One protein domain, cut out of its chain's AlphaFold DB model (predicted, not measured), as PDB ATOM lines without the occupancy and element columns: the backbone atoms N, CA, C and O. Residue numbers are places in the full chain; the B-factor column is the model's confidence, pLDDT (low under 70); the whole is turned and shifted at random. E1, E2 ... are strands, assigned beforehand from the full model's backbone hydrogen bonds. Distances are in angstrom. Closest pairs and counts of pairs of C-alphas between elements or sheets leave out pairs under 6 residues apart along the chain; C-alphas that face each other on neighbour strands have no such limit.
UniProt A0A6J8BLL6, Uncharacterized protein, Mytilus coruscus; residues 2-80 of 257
ATOM      1  N   GLY A   2       6.981 -38.105 -21.206       36.97
ATOM      2  CA  GLY A   2       7.079 -38.353 -19.768       36.97
ATOM      3  C   GLY A   2       8.380 -37.757 -19.243       36.97
ATOM      4  O   GLY A   2       9.427 -37.945 -19.857       36.97
ATOM      5  N   ARG A   3       8.300 -36.991 -18.154       45.34
ATOM      6  CA  ARG A   3       9.481 -36.519 -17.432       45.34
ATOM      7  C   ARG A   3      10.218 -37.762 -16.942       45.34
ATOM      8  O   ARG A   3       9.617 -38.600 -16.276       45.34
ATOM      9  N   ASP A   4      11.478 -37.916 -17.323       56.03
ATOM     10  CA  ASP A   4      12.295 -38.985 -16.771       56.03
ATOM     11  C   ASP A   4      12.604 -38.628 -15.316       56.03
ATOM     12  O   ASP A   4      13.310 -37.655 -15.048       56.03
ATOM     13  N   ASN A   5      12.021 -39.373 -14.378       54.25
ATOM     14  CA  ASN A   5      12.161 -39.113 -12.944       54.25
ATOM     15  C   ASN A   5      13.600 -39.324 -12.442       54.25
ATOM     16  O   ASN A   5      13.906 -38.932 -11.320       54.25
ATOM     17  N   ASN A   6      14.476 -39.900 -13.272       64.06
ATOM     18  CA  ASN A   6      15.884 -40.129 -12.962       64.06
ATOM     19  C   ASN A   6      16.822 -39.122 -13.645       64.06
ATOM     20  O   ASN A   6      18.039 -39.310 -13.629       64.06
ATOM     21  N   ALA A   7      16.294 -38.075 -14.288       62.91
ATOM     22  CA  ALA A   7      17.130 -36.972 -14.748       62.91
ATOM     23  C   ALA A   7      17.811 -36.297 -13.541       62.91
ATOM     24  O   ALA A   7      17.169 -36.140 -12.496       62.91
ATOM     25  N   PRO A   8      19.092 -35.891 -13.654       67.69
ATOM     26  CA  PRO A   8      19.751 -35.143 -12.593       67.69
ATOM     27  C   PRO A   8      18.901 -33.923 -12.234       67.69
ATOM     28  O   PRO A   8      18.316 -33.282 -13.107       67.69
ATOM     29  N   THR A   9      18.789 -33.615 -10.943       68.12
ATOM     30  CA  THR A   9      18.104 -32.398 -10.509       68.12
ATOM     31  C   THR A   9      18.972 -31.214 -10.906       68.12
ATOM     32  O   THR A   9      20.005 -30.955 -10.294       68.12
ATOM     33  N   VAL A  10      18.581 -30.542 -11.982       66.44
ATOM     34  CA  VAL A  10      19.310 -29.399 -12.523       66.44
ATOM     35  C   VAL A  10      18.733 -28.113 -11.944       66.44
ATOM     36  O   VAL A  10      17.522 -27.897 -12.000       66.44
ATOM     37  N   TYR A  11      19.603 -27.248 -11.430       64.31
ATOM     38  CA  TYR A  11      19.274 -25.854 -11.143       64.31
ATOM     39  C   TYR A  11      19.710 -24.999 -12.337       64.31
ATOM     40  O   TYR A  11      20.866 -25.071 -12.739       64.31
ATOM     41  N   GLY A  12      18.787 -24.228 -12.919       75.94
ATOM     42  CA  GLY A  12      19.063 -23.353 -14.064       75.94
ATOM     43  C   GLY A  12      18.317 -23.739 -15.342       75.94
ATOM     44  O   GLY A  12      17.349 -24.508 -15.324       75.94
ATOM     45  N   ASN A  13      18.761 -23.175 -16.464       78.50
ATOM     46  CA  ASN A  13      18.160 -23.451 -17.763       78.50
ATOM     47  C   ASN A  13      18.602 -24.824 -18.261       78.50
ATOM     48  O   ASN A  13      19.761 -25.213 -18.125       78.50
ATOM     49  N   THR A  14      17.653 -25.573 -18.817       82.12
ATOM     50  CA  THR A  14      17.870 -26.958 -19.237       82.12
ATOM     51  C   THR A  14      17.350 -27.169 -20.649       82.12
ATOM     52  O   THR A  14      16.226 -26.784 -20.968       82.12
ATOM     53  N   LEU A  15      18.148 -27.844 -21.471       82.31
ATOM     54  CA  LEU A  15      17.779 -28.302 -22.804       82.31
ATOM     55  C   LEU A  15      18.064 -29.797 -22.921       82.31
ATOM     56  O   LEU A  15      19.149 -30.256 -22.575       82.31
ATOM     57  N   SER A  16      17.097 -30.564 -23.416       82.12
ATOM     58  CA  SER A  16      17.244 -32.000 -23.650       82.12
ATOM     59  C   SER A  16      17.201 -32.319 -25.142       82.12
ATOM     60  O   SER A  16      16.449 -31.719 -25.910       82.12
ATOM     61  N   TYR A  17      18.030 -33.272 -25.558       81.25
ATOM     62  CA  TYR A  17      18.154 -33.708 -26.943       81.25
ATOM     63  C   TYR A  17      18.360 -35.223 -27.018       81.25
ATOM     64  O   TYR A  17      19.073 -35.800 -26.201       81.25
ATOM     65  N   LEU A  18      17.754 -35.866 -28.017       79.56
ATOM     66  CA  LEU A  18      17.934 -37.286 -28.313       79.56
ATOM     67  C   LEU A  18      18.556 -37.440 -29.701       79.56
ATOM     68  O   LEU A  18      17.949 -37.080 -30.709       79.56
ATOM     69  N   GLN A  19      19.750 -38.023 -29.758       77.38
ATOM     70  CA  GLN A  19      20.380 -38.416 -31.010       77.38
ATOM     71  C   GLN A  19      19.776 -39.742 -31.488       77.38
ATOM     72  O   GLN A  19      20.128 -40.810 -30.990       77.38
ATOM     73  N   CYS A  20      18.890 -39.684 -32.486       74.00
ATOM     74  CA  CYS A  20      18.131 -40.851 -32.955       74.00
ATOM     75  C   CYS A  20      18.997 -42.017 -33.460       74.00
ATOM     76  O   CYS A  20      18.588 -43.164 -33.349       74.00
ATOM     77  N   TYR A  21      20.181 -41.747 -34.017       70.38
ATOM     78  CA  TYR A  21      21.032 -42.797 -34.594       70.38
ATOM     79  C   TYR A  21      21.738 -43.663 -33.550       70.38
ATOM     80  O   TYR A  21      21.976 -44.840 -33.794       70.38
ATOM     81  N   SER A  22      22.093 -43.077 -32.409       72.44
ATOM     82  CA  SER A  22      22.852 -43.747 -31.349       72.44
ATOM     83  C   SER A  22      22.038 -43.930 -30.070       72.44
ATOM     84  O   SER A  22      22.595 -44.344 -29.058       72.44
ATOM     85  N   TYR A  23      20.751 -43.560 -30.096       79.81
ATOM     86  CA  TYR A  23      19.852 -43.508 -28.937       79.81
ATOM     87  C   TYR A  23      20.430 -42.740 -27.738       79.81
ATOM     88  O   TYR A  23      20.027 -42.935 -26.597       79.81
ATOM     89  N   THR A  24      21.365 -41.827 -28.000       79.94
ATOM     90  CA  THR A  24      22.077 -41.101 -26.953       79.94
ATOM     91  C   THR A  24      21.304 -39.849 -26.564       79.94
ATOM     92  O   THR A  24      21.019 -38.989 -27.400       79.94
ATOM     93  N   TYR A  25      20.981 -39.746 -25.285       84.81
ATOM     94  CA  TYR A  25      20.349 -38.594 -24.670       84.81
ATOM     95  C   TYR A  25      21.413 -37.625 -24.180       84.81
ATOM     96  O   TYR A  25      22.345 -38.011 -23.475       84.81
ATOM     97  N   PHE A  26      21.229 -36.358 -24.513       85.62
ATOM     98  CA  PHE A  26      22.025 -35.251 -24.020       85.62
ATOM     99  C   PHE A  26      21.118 -34.319 -23.227       85.62
ATOM    100  O   PHE A  26      20.023 -33.977 -23.675       85.62
ATOM    101  N   VAL A  27      21.573 -33.906 -22.051       87.62
ATOM    102  CA  VAL A  27      20.935 -32.854 -21.263       87.62
ATOM    103  C   VAL A  27      21.980 -31.783 -21.031       87.62
ATOM    104  O   VAL A  27      22.992 -32.020 -20.378       87.62
ATOM    105  N   ILE A  28      21.757 -30.616 -21.617       87.81
ATOM    106  CA  ILE A  28      22.606 -29.446 -21.452       87.81
ATOM    107  C   ILE A  28      21.967 -28.577 -20.393       87.81
ATOM    108  O   ILE A  28      20.767 -28.298 -20.431       87.81
ATOM    109  N   THR A  29      22.789 -28.145 -19.462       88.06
ATOM    110  CA  THR A  29      22.388 -27.314 -18.343       88.06
ATOM    111  C   THR A  29      23.342 -26.152 -18.279       88.06
ATOM    112  O   THR A  29      24.544 -26.337 -18.488       88.06
ATOM    113  N   TRP A  30      22.818 -24.961 -18.051       86.94
ATOM    114  CA  TRP A  30      23.663 -23.800 -17.865       86.94
ATOM    115  C   TRP A  30      23.074 -22.856 -16.832       86.94
ATOM    116  O   TRP A  30      21.852 -22.690 -16.720       86.94
ATOM    117  N   ASP A  31      23.985 -22.251 -16.090       85.69
ATOM    118  CA  ASP A  31      23.736 -21.116 -15.223       85.69
ATOM    119  C   ASP A  31      24.595 -19.930 -15.692       85.69
ATOM    120  O   ASP A  31      25.067 -19.886 -16.832       85.69
ATOM    121  N   ASP A  32      24.746 -18.937 -14.829       84.19
ATOM    122  CA  ASP A  32      25.475 -17.716 -15.135       84.19
ATOM    123  C   ASP A  32      26.976 -17.934 -15.366       84.19
ATOM    124  O   ASP A  32      27.602 -17.116 -16.038       84.19
ATOM    125  N   ILE A  33      27.559 -19.010 -14.834       83.69
ATOM    126  CA  ILE A  33      29.015 -19.209 -14.756       83.69
ATOM    127  C   ILE A  33      29.473 -20.600 -15.207       83.69
ATOM    128  O   ILE A  33      30.674 -20.848 -15.339       83.69
ATOM    129  N   ALA A  34      28.544 -21.529 -15.423       84.75
ATOM    130  CA  ALA A  34      28.825 -22.913 -15.733       84.75
ATOM    131  C   ALA A  34      27.886 -23.464 -16.809       84.75
ATOM    132  O   ALA A  34      26.680 -23.220 -16.821       84.75
ATOM    133  N   ILE A  35      28.455 -24.294 -17.682       87.62
ATOM    134  CA  ILE A  35      27.721 -25.151 -18.613       87.62
ATOM    135  C   ILE A  35      28.091 -26.590 -18.285       87.62
ATOM    136  O   ILE A  35      29.268 -26.957 -18.309       87.62
ATOM    137  N   THR A  36      27.089 -27.420 -18.014       86.75
ATOM    138  CA  THR A  36      27.267 -28.858 -17.814       86.75
ATOM    139  C   THR A  36      26.445 -29.643 -18.825       86.75
ATOM    140  O   THR A  36      25.239 -29.433 -18.966       86.75
ATOM    141  N   VAL A  37      27.104 -30.568 -19.517       87.81
ATOM    142  CA  VAL A  37      26.501 -31.500 -20.470       87.81
ATOM    143  C   VAL A  37      26.471 -32.882 -19.836       87.81
ATOM    144  O   VAL A  37      27.514 -33.475 -19.558       87.81
ATOM    145  N   PHE A  38      25.272 -33.410 -19.642       88.94
ATOM    146  CA  PHE A  38      25.034 -34.782 -19.231       88.94
ATOM    147  C   PHE A  38      24.733 -35.639 -20.455       88.94
ATOM    148  O   PHE A  38      24.022 -35.210 -21.365       88.94
ATOM    149  N   VAL A  39      25.248 -36.861 -20.462       89.00
ATOM    150  CA  VAL A  39      25.015 -37.845 -21.514       89.00
ATOM    151  C   VAL A  39      24.508 -39.146 -20.914       89.00
ATOM    152  O   VAL A  39      24.951 -39.574 -19.845       89.00
ATOM    153  N   ARG A  40      23.584 -39.791 -21.619       88.44
ATOM    154  CA  ARG A  40      23.095 -41.126 -21.293       88.44
ATOM    155  C   ARG A  40      22.851 -41.908 -22.577       88.44
ATOM    156  O   ARG A  40      22.135 -41.438 -23.453       88.44
ATOM    157  N   GLN A  41      23.436 -43.094 -22.705       84.94
ATOM    158  CA  GLN A  41      23.317 -43.906 -23.925       84.94
ATOM    159  C   GLN A  41      22.013 -44.708 -24.005       84.94
ATOM    160  O   GLN A  41      21.536 -44.970 -25.100       84.94
ATOM    161  N   ASP A  42      21.435 -45.081 -22.863       80.88
ATOM    162  CA  ASP A  42      20.208 -45.878 -22.774       80.88
ATOM    163  C   ASP A  42      19.457 -45.546 -21.473       80.88
ATOM    164  O   ASP A  42      20.062 -45.076 -20.511       80.88
ATOM    165  N   VAL A  43      18.150 -45.803 -21.404       78.00
ATOM    166  CA  VAL A  43      17.309 -45.554 -20.217       78.00
ATOM    167  C   VAL A  43      17.809 -46.268 -18.960       78.00
ATOM    168  O   VAL A  43      17.589 -45.774 -17.856       78.00
ATOM    169  N   ASN A  44      18.521 -47.385 -19.127       82.75
ATOM    170  CA  ASN A  44      19.097 -48.172 -18.034       82.75
ATOM    171  C   ASN A  44      20.496 -47.705 -17.607       82.75
ATOM    172  O   ASN A  44      21.021 -48.187 -16.605       82.75
ATOM    173  N   TRP A  45      21.122 -46.799 -18.360       79.69
ATOM    174  CA  TRP A  45      22.439 -46.272 -18.020       79.69
ATOM    175  C   TRP A  45      22.320 -45.073 -17.077       79.69
ATOM    176  O   TRP A  45      21.427 -44.240 -17.249       79.69
ATOM    177  N   PRO A  46      23.217 -44.932 -16.088       86.06
ATOM    178  CA  PRO A  46      23.254 -43.722 -15.286       86.06
ATOM    179  C   PRO A  46      23.634 -42.521 -16.158       86.06
ATOM    180  O   PRO A  46      24.291 -42.642 -17.195       86.06
ATOM    181  N   TRP A  47      23.213 -41.333 -15.730       85.25
ATOM    182  CA  TRP A  47      23.676 -40.097 -16.347       85.25
ATOM    183  C   TRP A  47      25.157 -39.898 -16.051       85.25
ATOM    184  O   TRP A  47      25.578 -39.923 -14.894       85.25
ATOM    185  N   HIS A  48      25.934 -39.651 -17.099       84.62
ATOM    186  CA  HIS A  48      27.340 -39.296 -16.984       84.62
ATOM    187  C   HIS A  48      27.525 -37.818 -17.302       84.62
ATOM    188  O   HIS A  48      26.938 -37.300 -18.252       84.62
ATOM    189  N   VAL A  49      28.364 -37.138 -16.526       87.06
ATOM    190  CA  VAL A  49      28.839 -35.802 -16.893       87.06
ATOM    191  C   VAL A  49      29.825 -35.977 -18.039       87.06
ATOM    192  O   VAL A  49      30.869 -36.601 -17.874       87.06
ATOM    193  N   PHE A  50      29.466 -35.464 -19.210       81.31
ATOM    194  CA  PHE A  50      30.325 -35.499 -20.388       81.31
ATOM    195  C   PHE A  50      31.319 -34.339 -20.376       81.31
ATOM    196  O   PHE A  50      32.501 -34.520 -20.656       81.31
ATOM    197  N   LEU A  51      30.831 -33.144 -20.044       80.50
ATOM    198  CA  LEU A  51      31.625 -31.925 -20.018       80.50
ATOM    199  C   LEU A  51      31.062 -30.976 -18.964       80.50
ATOM    200  O   LEU A  51      29.854 -30.743 -18.934       80.50
ATOM    201  N   THR A  52      31.944 -30.380 -18.170       84.31
ATOM    202  CA  THR A  52      31.632 -29.203 -17.360       84.31
ATOM    203  C   THR A  52      32.651 -28.130 -17.699       84.31
ATOM    204  O   THR A  52      33.852 -28.340 -17.537       84.31
ATOM    205  N   GLY A  53      32.168 -27.000 -18.207       80.56
ATOM    206  CA  GLY A  53      32.961 -25.795 -18.400       80.56
ATOM    207  C   GLY A  53      32.512 -24.743 -17.402       80.56
ATOM    208  O   GLY A  53      31.315 -24.494 -17.284       80.56
ATOM    209  N   THR A  54      33.461 -24.138 -16.700       81.56
ATOM    210  CA  THR A  54      33.221 -22.955 -15.878       81.56
ATOM    211  C   THR A  54      33.963 -21.770 -16.473       81.56
ATOM    212  O   THR A  54      35.047 -21.919 -17.045       81.56
ATOM    213  N   THR A  55      33.377 -20.588 -16.357       76.81
ATOM    214  CA  THR A  55      33.994 -19.332 -16.778       76.81
ATOM    215  C   THR A  55      34.097 -18.398 -15.582       76.81
ATOM    216  O   THR A  55      33.235 -18.382 -14.709       76.81
ATOM    217  N   SER A  56      35.163 -17.598 -15.533       71.75
ATOM    218  CA  SER A  56      35.293 -16.511 -14.554       71.75
ATOM    219  C   SER A  56      34.372 -15.322 -14.862       71.75
ATOM    220  O   SER A  56      34.226 -14.431 -14.032       71.75
ATOM    221  N   SER A  57      33.753 -15.313 -16.044       76.38
ATOM    222  CA  SER A  57      32.854 -14.267 -16.533       76.38
ATOM    223  C   SER A  57      31.450 -14.819 -16.763       76.38
ATOM    224  O   SER A  57      31.298 -16.003 -17.062       76.38
ATOM    225  N   TYR A  58      30.441 -13.948 -16.679       78.19
ATOM    226  CA  TYR A  58      29.051 -14.289 -16.978       78.19
ATOM    227  C   TYR A  58      28.893 -14.825 -18.409       78.19
ATOM    228  O   TYR A  58      29.364 -14.209 -19.364       78.19
ATOM    229  N   LEU A  59      28.204 -15.955 -18.559       70.62
ATOM    230  CA  LEU A  59      27.937 -16.610 -19.847       70.62
ATOM    231  C   LEU A  59      26.827 -15.932 -20.666       70.62
ATOM    232  O   LEU A  59      26.588 -16.299 -21.816       70.62
ATOM    233  N   TRP A  60      26.128 -14.957 -20.088       74.38
ATOM    234  CA  TRP A  60      24.957 -14.347 -20.704       74.38
ATOM    235  C   TRP A  60      25.285 -13.162 -21.623       74.38
ATOM    236  O   TRP A  60      26.082 -12.305 -21.242       74.38
ATOM    237  N   PRO A  61      24.599 -13.041 -22.781       70.50
ATOM    238  CA  PRO A  61      23.600 -13.969 -23.325       70.50
ATOM    239  C   PRO A  61      24.216 -15.120 -24.141       70.50
ATOM    240  O   PRO A  61      25.009 -14.897 -25.055       70.50
ATOM    241  N   ILE A  62      23.781 -16.359 -23.880       67.81
ATOM    242  CA  ILE A  62      24.133 -17.507 -24.729       67.81
ATOM    243  C   ILE A  62      23.224 -17.502 -25.960       67.81
ATOM    244  O   ILE A  62      22.035 -17.796 -25.863       67.81
ATOM    245  N   ILE A  63      23.793 -17.184 -27.124       68.06
ATOM    246  CA  ILE A  63      23.039 -17.115 -28.387       68.06
ATOM    247  C   ILE A  63      23.011 -18.478 -29.089       68.06
ATOM    248  O   ILE A  63      21.991 -18.865 -29.645       68.06
ATOM    249  N   ASN A  64      24.121 -19.228 -29.067       65.62
ATOM    250  CA  ASN A  64      24.206 -20.530 -29.731       65.62
ATOM    251  C   ASN A  64      25.036 -21.531 -28.924       65.62
ATOM    252  O   ASN A  64      26.138 -21.217 -28.478       65.62
ATOM    253  N   ILE A  65      24.534 -22.763 -28.817       70.12
ATOM    254  CA  ILE A  65      25.269 -23.918 -28.291       70.12
ATOM    255  C   ILE A  65      25.370 -24.964 -29.403       70.12
ATOM    256  O   ILE A  65      24.360 -25.475 -29.884       70.12
ATOM    257  N   GLY A  66      26.595 -25.284 -29.820       68.00
ATOM    258  CA  GLY A  66      26.873 -26.347 -30.786       68.00
ATOM    259  C   GLY A  66      27.492 -27.559 -30.099       68.00
ATOM    260  O   GLY A  66      28.557 -27.439 -29.500       68.00
ATOM    261  N   ILE A  67      26.859 -28.729 -30.211       65.19
ATOM    262  CA  ILE A  67      27.470 -30.006 -29.820       65.19
ATOM    263  C   ILE A  67      27.937 -30.723 -31.085       65.19
ATOM    264  O   ILE A  67      27.129 -31.068 -31.945       65.19
ATOM    265  N   CYS A  68      29.237 -30.999 -31.160       59.03
ATOM    266  CA  CYS A  68      29.823 -31.852 -32.188       59.03
ATOM    267  C   CYS A  68      30.132 -33.225 -31.582       59.03
ATOM    268  O   CYS A  68      31.089 -33.366 -30.823       59.03
ATOM    269  N   THR A  69      29.346 -34.250 -31.922       58.72
ATOM    270  CA  THR A  69      29.677 -35.644 -31.593       58.72
ATOM    271  C   THR A  69      30.528 -36.223 -32.726       58.72
ATOM    272  O   THR A  69      30.136 -36.223 -33.896       58.72
ATOM    273  N   MET A  70      31.754 -36.660 -32.428       41.78
ATOM    274  CA  MET A  70      32.670 -37.143 -33.464       41.78
ATOM    275  C   MET A  70      32.279 -38.553 -33.938       41.78
ATOM    276  O   MET A  70      32.697 -39.541 -33.351       41.78
ATOM    277  N   TYR A  71      31.494 -38.627 -35.016       40.94
ATOM    278  CA  TYR A  71      31.760 -39.409 -36.237       40.94
ATOM    279  C   TYR A  71      30.691 -39.015 -37.273       40.94
ATOM    280  O   TYR A  71      29.581 -39.536 -37.288       40.94
ATOM    281  N   GLY A  72      30.995 -38.023 -38.117       39.81
ATOM    282  CA  GLY A  72      30.170 -37.695 -39.289       39.81
ATOM    283  C   GLY A  72      28.897 -36.859 -39.075       39.81
ATOM    284  O   GLY A  72      28.158 -36.693 -40.041       39.81
ATOM    285  N   SER A  73      28.634 -36.295 -37.890       40.44
ATOM    286  CA  SER A  73      27.489 -35.389 -37.683       40.44
ATOM    287  C   SER A  73      27.936 -33.923 -37.638       40.44
ATOM    288  O   SER A  73      28.445 -33.445 -36.628       40.44
ATOM    289  N   THR A  74      27.765 -33.198 -38.746       39.44
ATOM    290  CA  THR A  74      27.914 -31.734 -38.806       39.44
ATOM    291  C   THR A  74      26.539 -31.082 -38.666       39.44
ATOM    292  O   THR A  74      25.956 -30.636 -39.652       39.44
ATOM    293  N   GLY A  75      25.987 -31.071 -37.455       40.72
ATOM    294  CA  GLY A  75      24.826 -30.239 -37.141       40.72
ATOM    295  C   GLY A  75      25.287 -28.864 -36.664       40.72
ATOM    296  O   GLY A  75      25.934 -28.776 -35.625       40.72
ATOM    297  N   GLN A  76      24.978 -27.797 -37.405       39.09
ATOM    298  CA  GLN A  76      24.962 -26.436 -36.858       39.09
ATOM    299  C   GLN A  76      23.533 -26.118 -36.424       39.09
ATOM    300  O   GLN A  76      22.590 -26.374 -37.172       39.09
ATOM    301  N   TRP A  77      23.381 -25.565 -35.224       47.38
ATOM    302  CA  TRP A  77      22.083 -25.213 -34.659       47.38
ATOM    303  C   TRP A  77      22.020 -23.700 -34.484       47.38
ATOM    304  O   TRP A  77      22.866 -23.121 -33.806       47.38
ATOM    305  N   HIS A  78      21.037 -23.081 -35.136       34.59
ATOM    306  CA  HIS A  78      20.704 -21.671 -34.971       34.59
ATOM    307  C   HIS A  78      19.509 -21.569 -34.031       34.59
ATOM    308  O   HIS A  78      18.449 -22.131 -34.320       34.59
ATOM    309  N   PHE A  79      19.673 -20.850 -32.927       41.09
ATOM    310  CA  PHE A  79      18.562 -20.510 -32.048       41.09
ATOM    311  C   PHE A  79      18.101 -19.099 -32.402       41.09
ATOM    312  O   PHE A  79      18.861 -18.139 -32.298       41.09
ATOM    313  N   TYR A  80      16.860 -18.979 -32.868       31.59
ATOM    314  CA  TYR A  80      16.232 -17.676 -33.030       31.59
ATOM    315  C   TYR A  80      15.806 -17.208 -31.643       31.59
ATOM    316  O   TYR A  80      14.876 -17.760 -31.055       31.59
TER     317      TYR A  80
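This is residues 2 to 80 of the 257 residues of an uncharacterized protein of Mytilus coruscus (UniProt A0A6J8BLL6). With little regular structure, the domain is one twisted sheet of four strands, with the unnamed residues 2 to 11 over one face and the long unnamed tail, residues 55 to 80, folding back on itself over the other. The 79 printed residues hold E1, E2, E3 and E4, in that order along the chain and across the antiparallel sheet, a meander, each strand the antiparallel neighbour of the one before. The class is all strand, with 28 residues in named elements; the whole is compact, radius of gyration of the C-alphas 13.2 A, spanning 36 by 30 by 21 A.

E1, residues 13 to 19, 20.1 A, begins at C-alpha 13 (18.160, -23.451, -17.763). E2 is residues 24 to 30, 19.6 A; E3 34 to 40, 19.9 A; E4 48 to 54, 17.4 A, ending at C-alpha 54 (33.221, -22.955, -15.878).

Hairpin E1 and E2 has N 17 and O 26 within hydrogen-bond range, 2.8 A; hairpin E2 and E3, N 25 and O 40, 2.7 A; hairpin E3 and E4, N 37 and O 51, 2.8 A. Edge strands E1 and E4 are apart.

The farthest C-alphas, Asn 44 and Ser 57, are 36.6 A apart. The printed part has no cut and no long link. pLDDT is under 70 at residues 2 to 11, 62 to 64 and 66 to 80.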